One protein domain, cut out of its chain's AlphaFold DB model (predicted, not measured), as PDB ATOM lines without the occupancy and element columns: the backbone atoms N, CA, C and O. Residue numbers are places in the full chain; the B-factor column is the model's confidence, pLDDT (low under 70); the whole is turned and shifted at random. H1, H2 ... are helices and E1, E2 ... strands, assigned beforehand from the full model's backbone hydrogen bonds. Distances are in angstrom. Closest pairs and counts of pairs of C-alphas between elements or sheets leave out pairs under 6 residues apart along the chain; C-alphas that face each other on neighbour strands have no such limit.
ATOM      1  N   ARG A 590     272.152 306.885 476.564       72.31
ATOM      2  CA  ARG A 590     272.431 306.598 475.158       72.31
ATOM      3  C   ARG A 590     272.053 305.151 474.835       72.31
ATOM      4  O   ARG A 590     271.619 304.885 473.720       72.31
ATOM      5  N   ASP A 591     272.207 304.274 475.818       85.19
ATOM      6  CA  ASP A 591     271.980 302.837 475.840       85.19
ATOM      7  C   ASP A 591     270.514 302.481 476.137       85.19
ATOM      8  O   ASP A 591     269.967 302.739 477.210       85.19
ATOM      9  N   LEU A 592     269.864 301.866 475.155       88.56
ATOM     10  CA  LEU A 592     268.460 301.483 475.168       88.56
ATOM     11  C   LEU A 592     268.307 300.025 474.725       88.56
ATOM     12  O   LEU A 592     269.207 299.415 474.146       88.56
ATOM     13  N   MET A 593     267.114 299.484 474.933       90.81
ATOM     14  CA  MET A 593     266.676 298.269 474.258       90.81
ATOM     15  C   MET A 593     265.261 298.416 473.709       90.81
ATOM     16  O   MET A 593     264.436 299.145 474.264       90.81
ATOM     17  N   VAL A 594     264.983 297.742 472.596       91.81
ATOM     18  CA  VAL A 594     263.668 297.700 471.946       91.81
ATOM     19  C   VAL A 594     263.037 296.346 472.233       91.81
ATOM     20  O   VAL A 594     263.617 295.321 471.890       91.81
ATOM     21  N   GLY A 595     261.860 296.340 472.855       91.12
ATOM     22  CA  GLY A 595     261.152 295.111 473.217       91.12
ATOM     23  C   GLY A 595     259.679 295.102 472.790       91.12
ATOM     24  O   GLY A 595     259.266 295.937 471.980       91.12
ATOM     25  N   PRO A 596     258.854 294.215 473.380       87.19
ATOM     26  CA  PRO A 596     257.458 293.991 472.978       87.19
ATOM     27  C   PRO A 596     256.474 295.124 473.278       87.19
ATOM     28  O   PRO A 596     255.298 295.006 472.949       87.19
ATOM     29  N   ARG A 597     256.899 296.203 473.940       85.94
ATOM     30  CA  ARG A 597     256.050 297.385 474.170       85.94
ATOM     31  C   ARG A 597     256.548 298.575 473.378       85.94
ATOM     32  O   ARG A 597     255.771 299.160 472.642       85.94
ATOM     33  N   THR A 598     257.826 298.912 473.546       87.69
ATOM     34  CA  THR A 598     258.563 299.925 472.780       87.69
ATOM     35  C   THR A 598     260.013 299.967 473.301       87.69
ATOM     36  O   THR A 598     260.497 298.987 473.871       87.69
ATOM     37  N   THR A 599     260.711 301.092 473.134       87.25
ATOM     38  CA  THR A 599     262.013 301.375 473.746       87.25
ATOM     39  C   THR A 599     261.929 301.485 475.270       87.25
ATOM     40  O   THR A 599     261.106 302.250 475.793       87.25
ATOM     41  N   GLN A 600     262.866 300.854 475.969       85.88
ATOM     42  CA  GLN A 600     263.125 301.044 477.397       85.88
ATOM     43  C   GLN A 600     264.626 301.229 477.660       85.88
ATOM     44  O   GLN A 600     265.445 301.029 476.761       85.88
ATOM     45  N   ALA A 601     264.979 301.653 478.875       83.56
ATOM     46  CA  ALA A 601     266.377 301.748 479.295       83.56
ATOM     47  C   ALA A 601     267.055 300.373 479.208       83.56
ATOM     48  O   ALA A 601     266.408 299.360 479.485       83.56
ATOM     49  N   PHE A 602     268.328 300.342 478.802       86.62
ATOM     50  CA  PHE A 602     269.090 299.099 478.728       86.62
ATOM     51  C   PHE A 602     269.266 298.477 480.121       86.62
ATOM     52  O   PHE A 602     269.691 299.146 481.063       86.62
ATOM     53  N   ASP A 603     268.958 297.186 480.223       85.38
ATOM     54  CA  ASP A 603     269.202 296.361 481.400       85.38
ATOM     55  C   ASP A 603     269.890 295.068 480.938       85.38
ATOM     56  O   ASP A 603     269.301 294.235 480.240       85.38
ATOM     57  N   LYS A 604     271.170 294.933 481.299       87.25
ATOM     58  CA  LYS A 604     272.035 293.831 480.860       87.25
ATOM     59  C   LYS A 604     271.537 292.477 481.354       87.25
ATOM     60  O   LYS A 604     271.643 291.489 480.630       87.25
ATOM     61  N   GLU A 605     271.009 292.419 482.569       86.25
ATOM     62  CA  GLU A 605     270.543 291.171 483.166       86.25
ATOM     63  C   GLU A 605     269.185 290.762 482.588       86.25
ATOM     64  O   GLU A 605     268.959 289.574 482.358       86.25
ATOM     65  N   LEU A 606     268.310 291.727 482.271       86.00
ATOM     66  CA  LEU A 606     267.035 291.457 481.602       86.00
ATOM     67  C   LEU A 606     267.269 290.921 480.188       86.00
ATOM     68  O   LEU A 606     266.640 289.945 479.787       86.00
ATOM     69  N   TYR A 607     268.211 291.531 479.464       88.31
ATOM     70  CA  TYR A 607     268.645 291.051 478.155       88.31
ATOM     71  C   TYR A 607     269.252 289.645 478.241       88.31
ATOM     72  O   TYR A 607     268.910 288.783 477.441       88.31
ATOM     73  N   ALA A 608     270.104 289.373 479.235       88.81
ATOM     74  CA  ALA A 608     270.711 288.054 479.408       88.81
ATOM     75  C   ALA A 608     269.692 286.951 479.756       88.81
ATOM     76  O   ALA A 608     269.915 285.790 479.417       88.81
ATOM     77  N   GLN A 609     268.588 287.294 480.430       86.50
ATOM     78  CA  GLN A 609     267.513 286.351 480.755       86.50
ATOM     79  C   GLN A 609     266.650 285.983 479.542       86.50
ATOM     80  O   GLN A 609     266.140 284.865 479.492       86.50
ATOM     81  N   ASP A 610     266.457 286.912 478.602       84.38
ATOM     82  CA  ASP A 610     265.574 286.729 477.445       84.38
ATOM     83  C   ASP A 610     266.106 287.486 476.206       84.38
ATOM     84  O   ASP A 610     265.533 288.501 475.789       84.38
ATOM     85  N   PRO A 611     267.239 287.042 475.623       84.19
ATOM     86  CA  PRO A 611     267.924 287.778 474.558       84.19
ATOM     87  C   PRO A 611     267.108 287.855 473.262       84.19
ATOM     88  O   PRO A 611     267.277 288.797 472.491       84.19
ATOM     89  N   ASP A 612     266.181 286.921 473.040       84.38
ATOM     90  CA  ASP A 612     265.326 286.885 471.849       84.38
ATOM     91  C   ASP A 612     264.132 287.852 471.936       84.38
ATOM     92  O   ASP A 612     263.477 288.129 470.927       84.38
ATOM     93  N   LYS A 613     263.846 288.401 473.126       86.81
ATOM     94  CA  LYS A 613     262.756 289.362 473.374       86.81
ATOM     95  C   LYS A 613     263.175 290.817 473.167       86.81
ATOM     96  O   LYS A 613     262.303 291.680 473.019       86.81
ATOM     97  N   TYR A 614     264.475 291.107 473.152       90.62
ATOM     98  CA  TYR A 614     264.990 292.473 473.135       90.62
ATOM     99  C   TYR A 614     266.072 292.678 472.080       90.62
ATOM    100  O   TYR A 614     266.954 291.853 471.881       90.62
ATOM    101  N   LEU A 615     266.041 293.848 471.453       91.88
ATOM    102  CA  LEU A 615     267.094 294.338 470.575       91.88
ATOM    103  C   LEU A 615     267.900 295.433 471.268       91.88
ATOM    104  O   LEU A 615     267.319 296.309 471.908       91.88
ATOM    105  N   LEU A 616     269.222 295.426 471.100       92.81
ATOM    106  CA  LEU A 616     270.116 296.423 471.690       92.81
ATOM    107  C   LEU A 616     270.166 297.671 470.809       92.81
ATOM    108  O   LEU A 616     270.475 297.582 469.622       92.81
ATOM    109  N   ALA A 617     269.865 298.840 471.368       91.56
ATOM    110  CA  ALA A 617     269.766 300.071 470.595       91.56
ATOM    111  C   ALA A 617     270.498 301.233 471.263       91.56
ATOM    112  O   ALA A 617     270.482 301.382 472.479       91.56
ATOM    113  N   MET A 618     271.119 302.099 470.468       88.56
ATOM    114  CA  MET A 618     271.879 303.235 470.977       88.56
ATOM    115  C   MET A 618     271.565 304.504 470.199       88.56
ATOM    116  O   MET A 618     271.501 304.478 468.972       88.56
ATOM    117  N   ARG A 619     271.385 305.630 470.893       84.94
ATOM    118  CA  ARG A 619     271.208 306.930 470.232       84.94
ATOM    119  C   ARG A 619     272.561 307.493 469.793       84.94
ATOM    120  O   ARG A 619     273.497 307.519 470.585       84.94
ATOM    121  N   ASP A 620     272.691 307.945 468.555       78.19
ATOM    122  CA  ASP A 620     273.890 308.648 468.092       78.19
ATOM    123  C   ASP A 620     273.808 310.167 468.335       78.19
ATOM    124  O   ASP A 620     272.834 310.681 468.895       78.19
ATOM    125  N   ASN A 621     274.843 310.906 467.926       72.31
ATOM    126  CA  ASN A 621     274.914 312.360 468.124       72.31
ATOM    127  C   ASN A 621     273.922 313.147 467.268       72.31
ATOM    128  O   ASN A 621     273.622 314.294 467.593       72.31
ATOM    129  N   MET A 622     273.443 312.561 466.169       73.06
ATOM    130  CA  MET A 622     272.422 313.166 465.314       73.06
ATOM    131  C   MET A 622     271.012 312.906 465.858       73.06
ATOM    132  O   MET A 622     270.033 313.442 465.344       73.06
ATOM    133  N   GLY A 623     270.901 312.115 466.929       76.25
ATOM    134  CA  GLY A 623     269.643 311.737 467.551       76.25
ATOM    135  C   GLY A 623     268.992 310.507 466.917       76.25
ATOM    136  O   GLY A 623     267.944 310.083 467.424       76.25
ATOM    137  N   SER A 624     269.608 309.920 465.883       83.25
ATOM    138  CA  SER A 624     269.175 308.669 465.259       83.25
ATOM    139  C   SER A 624     269.415 307.497 466.206       83.25
ATOM    140  O   SER A 624     270.318 307.514 467.045       83.25
ATOM    141  N   LEU A 625     268.560 306.479 466.124       87.69
ATOM    142  CA  LEU A 625     268.668 305.282 466.951       87.69
ATOM    143  C   LEU A 625     269.286 304.164 466.112       87.69
ATOM    144  O   LEU A 625     268.786 303.879 465.031       87.69
ATOM    145  N   ARG A 626     270.359 303.536 466.590       89.19
ATOM    146  CA  ARG A 626     271.059 302.454 465.885       89.19
ATOM    147  C   ARG A 626     270.920 301.136 466.627       89.19
ATOM    148  O   ARG A 626     271.067 301.104 467.844       89.19
ATOM    149  N   LEU A 627     270.647 300.076 465.883       91.62
ATOM    150  CA  LEU A 627     270.542 298.698 466.339       91.62
ATOM    151  C   LEU A 627     271.919 298.023 466.320       91.62
ATOM    152  O   LEU A 627     272.649 298.154 465.338       91.62
ATOM    153  N   TYR A 628     272.221 297.270 467.375       90.75
ATOM    154  CA  TYR A 628     273.385 296.394 467.498       90.75
ATOM    155  C   TYR A 628     272.907 294.950 467.642       90.75
ATOM    156  O   TYR A 628     271.943 294.675 468.357       90.75
ATOM    157  N   PHE A 629     273.577 294.028 466.955       86.75
ATOM    158  CA  PHE A 629     273.137 292.631 466.870       86.75
ATOM    159  C   PHE A 629     273.756 291.712 467.925       86.75
ATOM    160  O   PHE A 629     273.322 290.571 468.064       86.75
ATOM    161  N   ASP A 630     274.757 292.187 468.662       86.69
ATOM    162  CA  ASP A 630     275.370 291.451 469.758       86.69
ATOM    163  C   ASP A 630     275.824 292.389 470.882       86.69
ATOM    164  O   ASP A 630     276.070 293.584 470.682       86.69
ATOM    165  N   LEU A 631     275.903 291.827 472.090       89.06
ATOM    166  CA  LEU A 631     276.219 292.571 473.303       89.06
ATOM    167  C   LEU A 631     277.647 293.127 473.301       89.06
ATOM    168  O   LEU A 631     277.862 294.217 473.820       89.06
ATOM    169  N   ALA A 632     278.610 292.415 472.709       88.50
ATOM    170  CA  ALA A 632     280.006 292.845 472.701       88.50
ATOM    171  C   ALA A 632     280.184 294.117 471.860       88.50
ATOM    172  O   ALA A 632     280.747 295.101 472.343       88.50
ATOM    173  N   SER A 633     279.624 294.131 470.650       86.88
ATOM    174  CA  SER A 633     279.610 295.290 469.752       86.88
ATOM    175  C   SER A 633     278.879 296.479 470.382       86.88
ATOM    176  O   SER A 633     279.339 297.620 470.303       86.88
ATOM    177  N   PHE A 634     277.758 296.222 471.063       89.25
ATOM    178  CA  PHE A 634     277.008 297.248 471.786       89.25
ATOM    179  C   PHE A 634     277.813 297.866 472.939       89.25
ATOM    180  O   PHE A 634     277.897 299.090 473.051       89.25
ATOM    181  N   GLU A 635     278.428 297.040 473.790       87.62
ATOM    182  CA  GLU A 635     279.233 297.505 474.924       87.62
ATOM    183  C   GLU A 635     280.481 298.258 474.460       87.62
ATOM    184  O   GLU A 635     280.811 299.300 475.028       87.62
ATOM    185  N   GLN A 636     281.131 297.786 473.394       85.50
ATOM    186  CA  GLN A 636     282.257 298.474 472.772       85.50
ATOM    187  C   GLN A 636     281.852 299.876 472.299       85.50
ATOM    188  O   GLN A 636     282.521 300.856 472.626       85.50
ATOM    189  N   ALA A 637     280.729 299.997 471.588       82.69
ATOM    190  CA  ALA A 637     280.226 301.287 471.123       82.69
ATOM    191  C   ALA A 637     279.796 302.213 472.275       82.69
ATOM    192  O   ALA A 637     279.954 303.433 472.178       82.69
ATOM    193  N   ASN A 638     279.301 301.656 473.384       80.69
ATOM    194  CA  ASN A 638     278.902 302.432 474.560       80.69
ATOM    195  C   ASN A 638     280.113 303.032 475.303       80.69
ATOM    196  O   ASN A 638     279.994 304.069 475.950       80.69
ATOM    197  N   GLN A 639     281.287 302.404 475.186       82.12
ATOM    198  CA  GLN A 639     282.546 302.903 475.751       82.12
ATOM    199  C   GLN A 639     283.219 303.971 474.875       82.12
ATOM    200  O   GLN A 639     284.085 304.705 475.355       82.12
ATOM    201  N   MET A 640     282.839 304.083 473.599       75.75
ATOM    202  CA  MET A 640     283.404 305.080 472.693       75.75
ATOM    203  C   MET A 640     282.871 306.491 472.995       75.75
ATOM    204  O   MET A 640     281.687 306.659 473.309       75.75
ATOM    205  N   PRO A 641     283.698 307.546 472.829       70.69
ATOM    206  CA  PRO A 641     283.230 308.924 472.900       70.69
ATOM    207  C   PRO A 641     282.062 309.146 471.942       70.69
ATOM    208  O   PRO A 641     282.102 308.663 470.808       70.69
ATOM    209  N   ALA A 642     281.060 309.919 472.374       63.59
ATOM    210  CA  ALA A 642     279.839 310.164 471.610       63.59
ATOM    211  C   ALA A 642     280.145 310.555 470.150       63.59
ATOM    212  O   ALA A 642     279.572 309.968 469.241       63.59
ATOM    213  N   ALA A 643     281.145 311.423 469.927       57.53
ATOM    214  CA  ALA A 643     281.622 311.923 468.626       57.53
ATOM    215  C   ALA A 643     282.180 310.873 467.638       57.53
ATOM    216  O   ALA A 643     282.449 311.224 466.490       57.53
ATOM    217  N   SER A 644     282.378 309.621 468.053       59.28
ATOM    218  CA  SER A 644     282.957 308.586 467.188       59.28
ATOM    219  C   SER A 644     281.962 308.174 466.091       59.28
ATOM    220  O   SER A 644     280.767 308.053 466.384       59.28
ATOM    221  N   PRO A 645     282.414 307.960 464.839       58.44
ATOM    222  CA  PRO A 645     281.546 307.450 463.784       58.44
ATOM    223  C   PRO A 645     280.979 306.079 464.184       58.44
ATOM    224  O   PRO A 645     281.654 305.319 464.883       58.44
ATOM    225  N   PRO A 646     279.735 305.759 463.788       64.56
ATOM    226  CA  PRO A 646     279.160 304.450 464.067       64.56
ATOM    227  C   PRO A 646     280.004 303.357 463.401       64.56
ATOM    228  O   PRO A 646     280.401 303.508 462.249       64.56
ATOM    229  N   GLY A 647     280.280 302.276 464.132       64.00
ATOM    230  CA  GLY A 647     280.961 301.107 463.578       64.00
ATOM    231  C   GLY A 647     280.088 300.357 462.568       64.00
ATOM    232  O   GLY A 647     278.853 300.454 462.614       64.00
ATOM    233  N   ASP A 648     280.740 299.579 461.701       68.94
ATOM    234  CA  ASP A 648     280.112 298.795 460.625       68.94
ATOM    235  C   ASP A 648     279.122 297.727 461.142       68.94
ATOM    236  O   ASP A 648     278.241 297.283 460.410       68.94
ATOM    237  N   ASP A 649     279.190 297.375 462.431       76.00
ATOM    238  CA  ASP A 649     278.341 296.370 463.089       76.00
ATOM    239  C   ASP A 649     276.976 296.905 463.580       76.00
ATOM    240  O   ASP A 649     276.321 296.292 464.432       76.00
ATOM    241  N   SER A 650     276.528 298.062 463.077       86.44
ATOM    242  CA  SER A 650     275.266 298.690 463.492       86.44
ATOM    243  C   SER A 650     274.427 299.210 462.327       86.44
ATOM    244  O   SER A 650     274.946 299.800 461.377       86.44
ATOM    245  N   VAL A 651     273.101 299.098 462.438       89.62
ATOM    246  CA  VAL A 651     272.148 299.604 461.431       89.62
ATOM    247  C   VAL A 651     271.253 300.693 462.010       89.62
ATOM    248  O   VAL A 651     270.829 300.618 463.161       89.62
ATOM    249  N   GLU A 652     270.964 301.732 461.230       89.44
ATOM    250  CA  GLU A 652     270.041 302.786 461.652       89.44
ATOM    251  C   GLU A 652     268.599 302.261 461.673       89.44
ATOM    252  O   GLU A 652     268.129 301.650 460.712       89.44
ATOM    253  N   LEU A 653     267.892 302.487 462.781       89.06
ATOM    254  CA  LEU A 653     266.485 302.140 462.913       89.06
ATOM    255  C   LEU A 653     265.610 303.160 462.176       89.06
ATOM    256  O   LEU A 653     265.882 304.363 462.211       89.06
ATOM    257  N   PRO A 654     264.502 302.712 461.563       87.56
ATOM    258  CA  PRO A 654     263.573 303.610 460.901       87.56
ATOM    259  C   PRO A 654     262.954 304.587 461.904       87.56
ATOM    260  O   PRO A 654     262.688 304.248 463.053       87.56
ATOM    261  N   ARG A 655     262.638 305.804 461.456       81.31
ATOM    262  CA  ARG A 655     262.116 306.877 462.322       81.31
ATOM    263  C   ARG A 655     260.812 306.529 463.059       81.31
ATOM    264  O   ARG A 655     260.577 307.052 464.144       81.31
ATOM    265  N   TYR A 656     259.965 305.685 462.466       83.69
ATOM    266  CA  TYR A 656     258.608 305.383 462.943       83.69
ATOM    267  C   TYR A 656     258.420 303.895 463.279       83.69
ATOM    268  O   TYR A 656     257.550 303.236 462.713       83.69
ATOM    269  N   PHE A 657     259.221 303.345 464.191       88.06
ATOM    270  CA  PHE A 657     258.983 301.999 464.732       88.06
ATOM    271  C   PHE A 657     258.070 302.030 465.973       88.06
ATOM    272  O   PHE A 657     257.864 303.089 466.570       88.06
ATOM    273  N   ASP A 658     257.496 300.880 466.327       87.38
ATOM    274  CA  ASP A 658     256.651 300.667 467.512       87.38
ATOM    275  C   ASP A 658     257.359 299.761 468.527       87.38
ATOM    276  O   ASP A 658     257.880 300.229 469.543       87.38
ATOM    277  N   ARG A 659     257.428 298.464 468.209       90.81
ATOM    278  CA  ARG A 659     257.892 297.394 469.095       90.81
ATOM    279  C   ARG A 659     258.573 296.268 468.324       90.81
ATOM    280  O   ARG A 659     258.378 296.129 467.117       90.81
ATOM    281  N   TYR A 660     259.336 295.459 469.049       92.69
ATOM    282  CA  TYR A 660     259.987 294.258 468.537       92.69
ATOM    283  C   TYR A 660     259.264 292.996 469.018       92.69
ATOM    284  O   TYR A 660     258.894 292.895 470.189       92.69
ATOM    285  N   LEU A 661     259.065 292.044 468.110       90.75
ATOM    286  CA  LEU A 661     258.478 290.733 468.366       90.75
ATOM    287  C   LEU A 661     259.492 289.653 467.977       90.75
ATOM    288  O   LEU A 661     259.814 289.518 466.798       90.75
ATOM    289  N   GLY A 662     259.984 288.877 468.943       87.50
ATOM    290  CA  GLY A 662     260.849 287.728 468.660       87.50
ATOM    291  C   GLY A 662     260.136 286.679 467.796       87.50
ATOM    292  O   GLY A 662     258.948 286.409 467.988       87.50
ATOM    293  N   SER A 663     260.853 286.104 466.833       85.06
ATOM    294  CA  SER A 663     260.389 284.971 466.022       85.06
ATOM    295  C   SER A 663     260.557 283.666 466.802       85.06
ATOM    296  O   SER A 663     261.473 283.527 467.610       85.06
ATOM    297  N   ARG A 664     259.702 282.674 466.536       78.69
ATOM    298  CA  ARG A 664     259.835 281.320 467.099       78.69
ATOM    299  C   ARG A 664     260.963 280.517 466.460       78.69
ATOM    300  O   ARG A 664     261.399 279.533 467.049       78.69
ATOM    301  N   LEU A 665     261.373 280.879 465.243       73.56
ATOM    302  CA  LEU A 665     262.351 280.115 464.466       73.56
ATOM    303  C   LEU A 665     263.714 280.804 464.408       73.56
ATOM    304  O   LEU A 665     264.732 280.145 464.606       73.56
ATOM    305  N   SER A 666     263.764 282.102 464.097       75.88
ATOM    306  CA  SER A 666     265.030 282.846 464.037       75.88
ATOM    307  C   SER A 666     264.801 284.358 463.999       75.88
ATOM    308  O   SER A 666     263.956 284.821 463.241       75.88
ATOM    309  N   GLY A 667     265.568 285.150 464.753       84.81
ATOM    310  CA  GLY A 667     265.491 286.618 464.725       84.81
ATOM    311  C   GLY A 667     264.161 287.174 465.258       84.81
ATOM    312  O   GLY A 667     263.572 286.602 466.167       84.81
ATOM    313  N   GLY A 668     263.642 288.249 464.663       90.38
ATOM    314  CA  GLY A 668     262.281 288.729 464.932       90.38
ATOM    315  C   GLY A 668     261.754 289.775 463.949       90.38
ATOM    316  O   GLY A 668     262.297 289.948 462.854       90.38
ATOM    317  N   TRP A 669     260.686 290.458 464.349       92.12
ATOM    318  CA  TRP A 669     259.950 291.456 463.581       92.12
ATOM    319  C   TRP A 669     259.963 292.796 464.300       92.12
ATOM    320  O   TRP A 669     259.610 292.885 465.475       92.12
ATOM    321  N   LEU A 670     260.314 293.857 463.587       92.75
ATOM    322  CA  LEU A 670     260.176 295.227 464.060       92.75
ATOM    323  C   LEU A 670     258.924 295.842 463.426       92.75
ATOM    324  O   LEU A 670     258.871 296.070 462.216       92.75
ATOM    325  N   LEU A 671     257.911 296.097 464.253       91.38
ATOM    326  CA  LEU A 671     256.652 296.703 463.825       91.38
ATOM    327  C   LEU A 671     256.765 298.226 463.716       91.38
ATOM    328  O   LEU A 671     257.560 298.859 464.414       91.38
ATOM    329  N   MET A 672     255.920 298.816 462.871       87.25
ATOM    330  CA  MET A 672     255.885 300.254 462.594       87.25
ATOM    331  C   MET A 672     254.751 300.941 463.361       87.25
ATOM    332  O   MET A 672     253.618 300.453 463.393       87.25
ATOM    333  N   SER A 673     255.032 302.096 463.973       77.56
ATOM    334  CA  SER A 673     254.053 302.810 464.815       77.56
ATOM    335  C   SER A 673     253.039 303.617 464.017       77.56
ATOM    336  O   SER A 673     251.934 303.864 464.509       77.56
ATOM    337  N   GLN A 674     253.391 304.017 462.792       68.44
ATOM    338  CA  GLN A 674     252.539 304.796 461.900       68.44
ATOM    339  C   GLN A 674     252.741 304.406 460.433       68.44
ATOM    340  O   GLN A 674     253.831 304.006 460.022       68.44
ATOM    341  N   GLY A 675     251.688 304.621 459.641       57.03
ATOM    342  CA  GLY A 675     251.676 304.442 458.190       57.03
ATOM    343  C   GLY A 675     251.283 303.033 457.746       57.03
ATOM    344  O   GLY A 675     251.392 302.069 458.499       57.03
ATOM    345  N   ALA A 676     250.861 302.920 456.486       57.34
ATOM    346  CA  ALA A 676     250.730 301.662 455.742       57.34
ATOM    347  C   ALA A 676     252.120 301.045 455.448       57.34
ATOM    348  O   ALA A 676     252.481 300.770 454.304       57.34
ATOM    349  N   GLY A 677     252.969 300.968 456.474       63.25
ATOM    350  CA  GLY A 677     254.347 300.518 456.391       63.25
ATOM    351  C   GLY A 677     254.443 299.049 456.766       63.25
ATOM    352  O   GLY A 677     254.068 298.668 457.873       63.25
ATOM    353  N   ALA A 678     254.981 298.247 455.853       76.88
ATOM    354  CA  ALA A 678     255.378 296.880 456.145       76.88
ATOM    355  C   ALA A 678     256.411 296.840 457.295       76.88
ATOM    356  O   ALA A 678     257.225 297.767 457.418       76.88
ATOM    357  N   PRO A 679     256.376 295.798 458.143       88.75
ATOM    358  CA  PRO A 679     257.343 295.599 459.210       88.75
ATOM    359  C   PRO A 679     258.743 295.367 458.633       88.75
ATOM    360  O   PRO A 679     258.916 295.058 457.450       88.75
ATOM    361  N   TYR A 680     259.746 295.477 459.496       90.50
ATOM    362  CA  TYR A 680     261.097 295.048 459.168       90.50
ATOM    363  C   TYR A 680     261.366 293.676 459.760       90.50
ATOM    364  O   TYR A 680     260.960 293.366 460.884       90.50
ATOM    365  N   ARG A 681     262.104 292.872 459.010       89.44
ATOM    366  CA  ARG A 681     262.682 291.631 459.472       89.44
ATOM    367  C   ARG A 681     264.048 291.901 460.090       89.44
ATOM    368  O   ARG A 681     264.874 292.589 459.495       89.44
ATOM    369  N   VAL A 682     264.278 291.351 461.277       89.44
ATOM    370  CA  VAL A 682     265.574 291.370 461.961       89.44
ATOM    371  C   VAL A 682     266.105 289.945 461.988       89.44
ATOM    372  O   VAL A 682     265.581 289.118 462.730       89.44
ATOM    373  N   ALA A 683     267.099 289.639 461.159       83.19
ATOM    374  CA  ALA A 683     267.702 288.309 461.060       83.19
ATOM    375  C   ALA A 683     269.136 288.411 460.522       83.19
ATOM    376  O   ALA A 683     269.448 289.344 459.792       83.19
ATOM    377  N   ASP A 684     270.012 287.476 460.909       76.38
ATOM    378  CA  ASP A 684     271.383 287.336 460.386       76.38
ATOM    379  C   ASP A 684     272.177 288.657 460.284       76.38
ATOM    380  O   ASP A 684     272.845 288.938 459.290       76.38
ATOM    381  N   LYS A 685     272.112 289.475 461.346       79.44
ATOM    382  CA  LYS A 685     272.744 290.807 461.437       79.44
ATOM    383  C   LYS A 685     272.271 291.818 460.382       79.44
ATOM    384  O   LYS A 685     273.009 292.724 460.000       79.44
ATOM    385  N   ARG A 686     271.032 291.681 459.914       83.50
ATOM    386  CA  ARG A 686     270.401 292.591 458.957       83.50
ATOM    387  C   ARG A 686     269.049 293.074 459.455       83.50
ATOM    388  O   ARG A 686     268.374 292.414 460.247       83.50
ATOM    389  N   LEU A 687     268.685 294.256 458.970       88.50
ATOM    390  CA  LEU A 687     267.376 294.868 459.134       88.50
ATOM    391  C   LEU A 687     266.804 295.101 457.736       88.50
ATOM    392  O   LEU A 687     267.230 296.014 457.033       88.50
ATOM    393  N   GLU A 688     265.858 294.263 457.329       87.12
ATOM    394  CA  GLU A 688     265.336 294.242 455.963       87.12
ATOM    395  C   GLU A 688     263.858 294.611 455.966       87.12
ATOM    396  O   GLU A 688     263.062 294.067 456.730       87.12
ATOM    397  N   ARG A 689     263.468 295.577 455.133       86.12
ATOM    398  CA  ARG A 689     262.058 295.936 454.988       86.12
ATOM    399  C   ARG A 689     261.350 294.835 454.208       86.12
ATOM    400  O   ARG A 689     261.775 294.507 453.107       86.12
ATOM    401  N   VAL A 690     260.251 294.317 454.745       85.19
ATOM    402  CA  VAL A 690     259.461 293.296 454.051       85.19
ATOM    403  C   VAL A 690     258.619 293.960 452.960       85.19
ATOM    404  O   VAL A 690     258.000 294.996 453.204       85.19
ATOM    405  N   ASP A 691     258.588 293.390 451.756       79.81
ATOM    406  CA  ASP A 691     257.713 293.867 450.682       79.81
ATOM    407  C   ASP A 691     256.402 293.068 450.667       79.81
ATOM    408  O   ASP A 691     256.393 291.855 450.485       79.81
TER     409      ASP A 691
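What this domain is: This is residues 590 to 691 of the 985 residues of an uncharacterized protein of Blastopirellula marina (UniProt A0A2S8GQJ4). Two antiparallel sheets lie partly face to face as a sandwich with crossed strands: the strongly twisted sheet E2 - E1 - E3 - E4 - E5 and the sheet E6 - E7 - E8 - E9. Helix H2 covers the face of the five-stranded sheet turned away from the other sheet, and the short helix H1 only grazes that five-stranded sheet. The printed part has 102 residues, with nine named strands and two named helices in the order E1 E2 H1 E3 E4 H2 E5 E6 E7 E8 E9; its class is mixed, helices and strands. It is compact, with a radius of gyration of the C-alphas of 13.0 A and spans of 37 by 30 by 23 A.

How they stand to each other: Start at E1, residues 591 to 594, a hairpin with E2, residues 599 to 601, where N 593 and O 600 are 2.9 A apart, within hydrogen-bond range. H1, residues 604 to 609, is only just on their sheet, with 5 pairs of C-alphas within 10 A. Next, E3, residues 615 to 619, is antiparallel to E1, with N 592 and O 617 at 2.8 A. E2, H1 and E3 form a split strand-helix-strand unit, two strands of one sheet that are not neighbours, with a helix between them along the chain and E1 between them in the sheet; its crossover is right-handed. E3 makes a hairpin with E4, residues 625 to 628; look at N 618 and O 626, 2.8 A. H2, residues 631 to 639, is on the sheet at a height of 9.3 A, over E3 and E4, and runs along the strands, at 13 degrees to E3 on the local plane; its closest C-alpha pair with E3 is Leu 616 and Phe 634, 6.9 A. Edge strand E5, residues 650 to 652, is antiparallel to E4, with N 627 and O 651 at 2.8 A. Then E6, 657 to 662, E7, 668 to 672, E8, 680 to 683, and E9, 686 to 689, form a meander, each strand the antiparallel neighbour of the one before; N 661 and O 669, N 670 and O 680, and N 681 and O 688 are 2.8, 2.8 and 2.7 A apart. Between the sheets, the closest C-alphas of E1 and E6 are Val 594 and Tyr 660, 6.1 A, and the sheets' strands stand at 44 degrees. In H1 and H2 every O i to N i+4 pair is within hydrogen-bond range.

Where its parts are: Find C-alpha 591 at (271.980, 302.837, 475.840), where E1 begins. E3 runs 13.3 A, H2 12.4 A, E6 14.9 A and E7 13.4 A. E9 ends at C-alpha 689, (262.058, 295.936, 454.988).

The domain as a whole: The two C-alphas farthest apart, Gln 639 and Ala 676, are 37.6 A apart. The printed part has no cut and no long link. Residues 642 to 648 and 674 to 677 are under pLDDT 70.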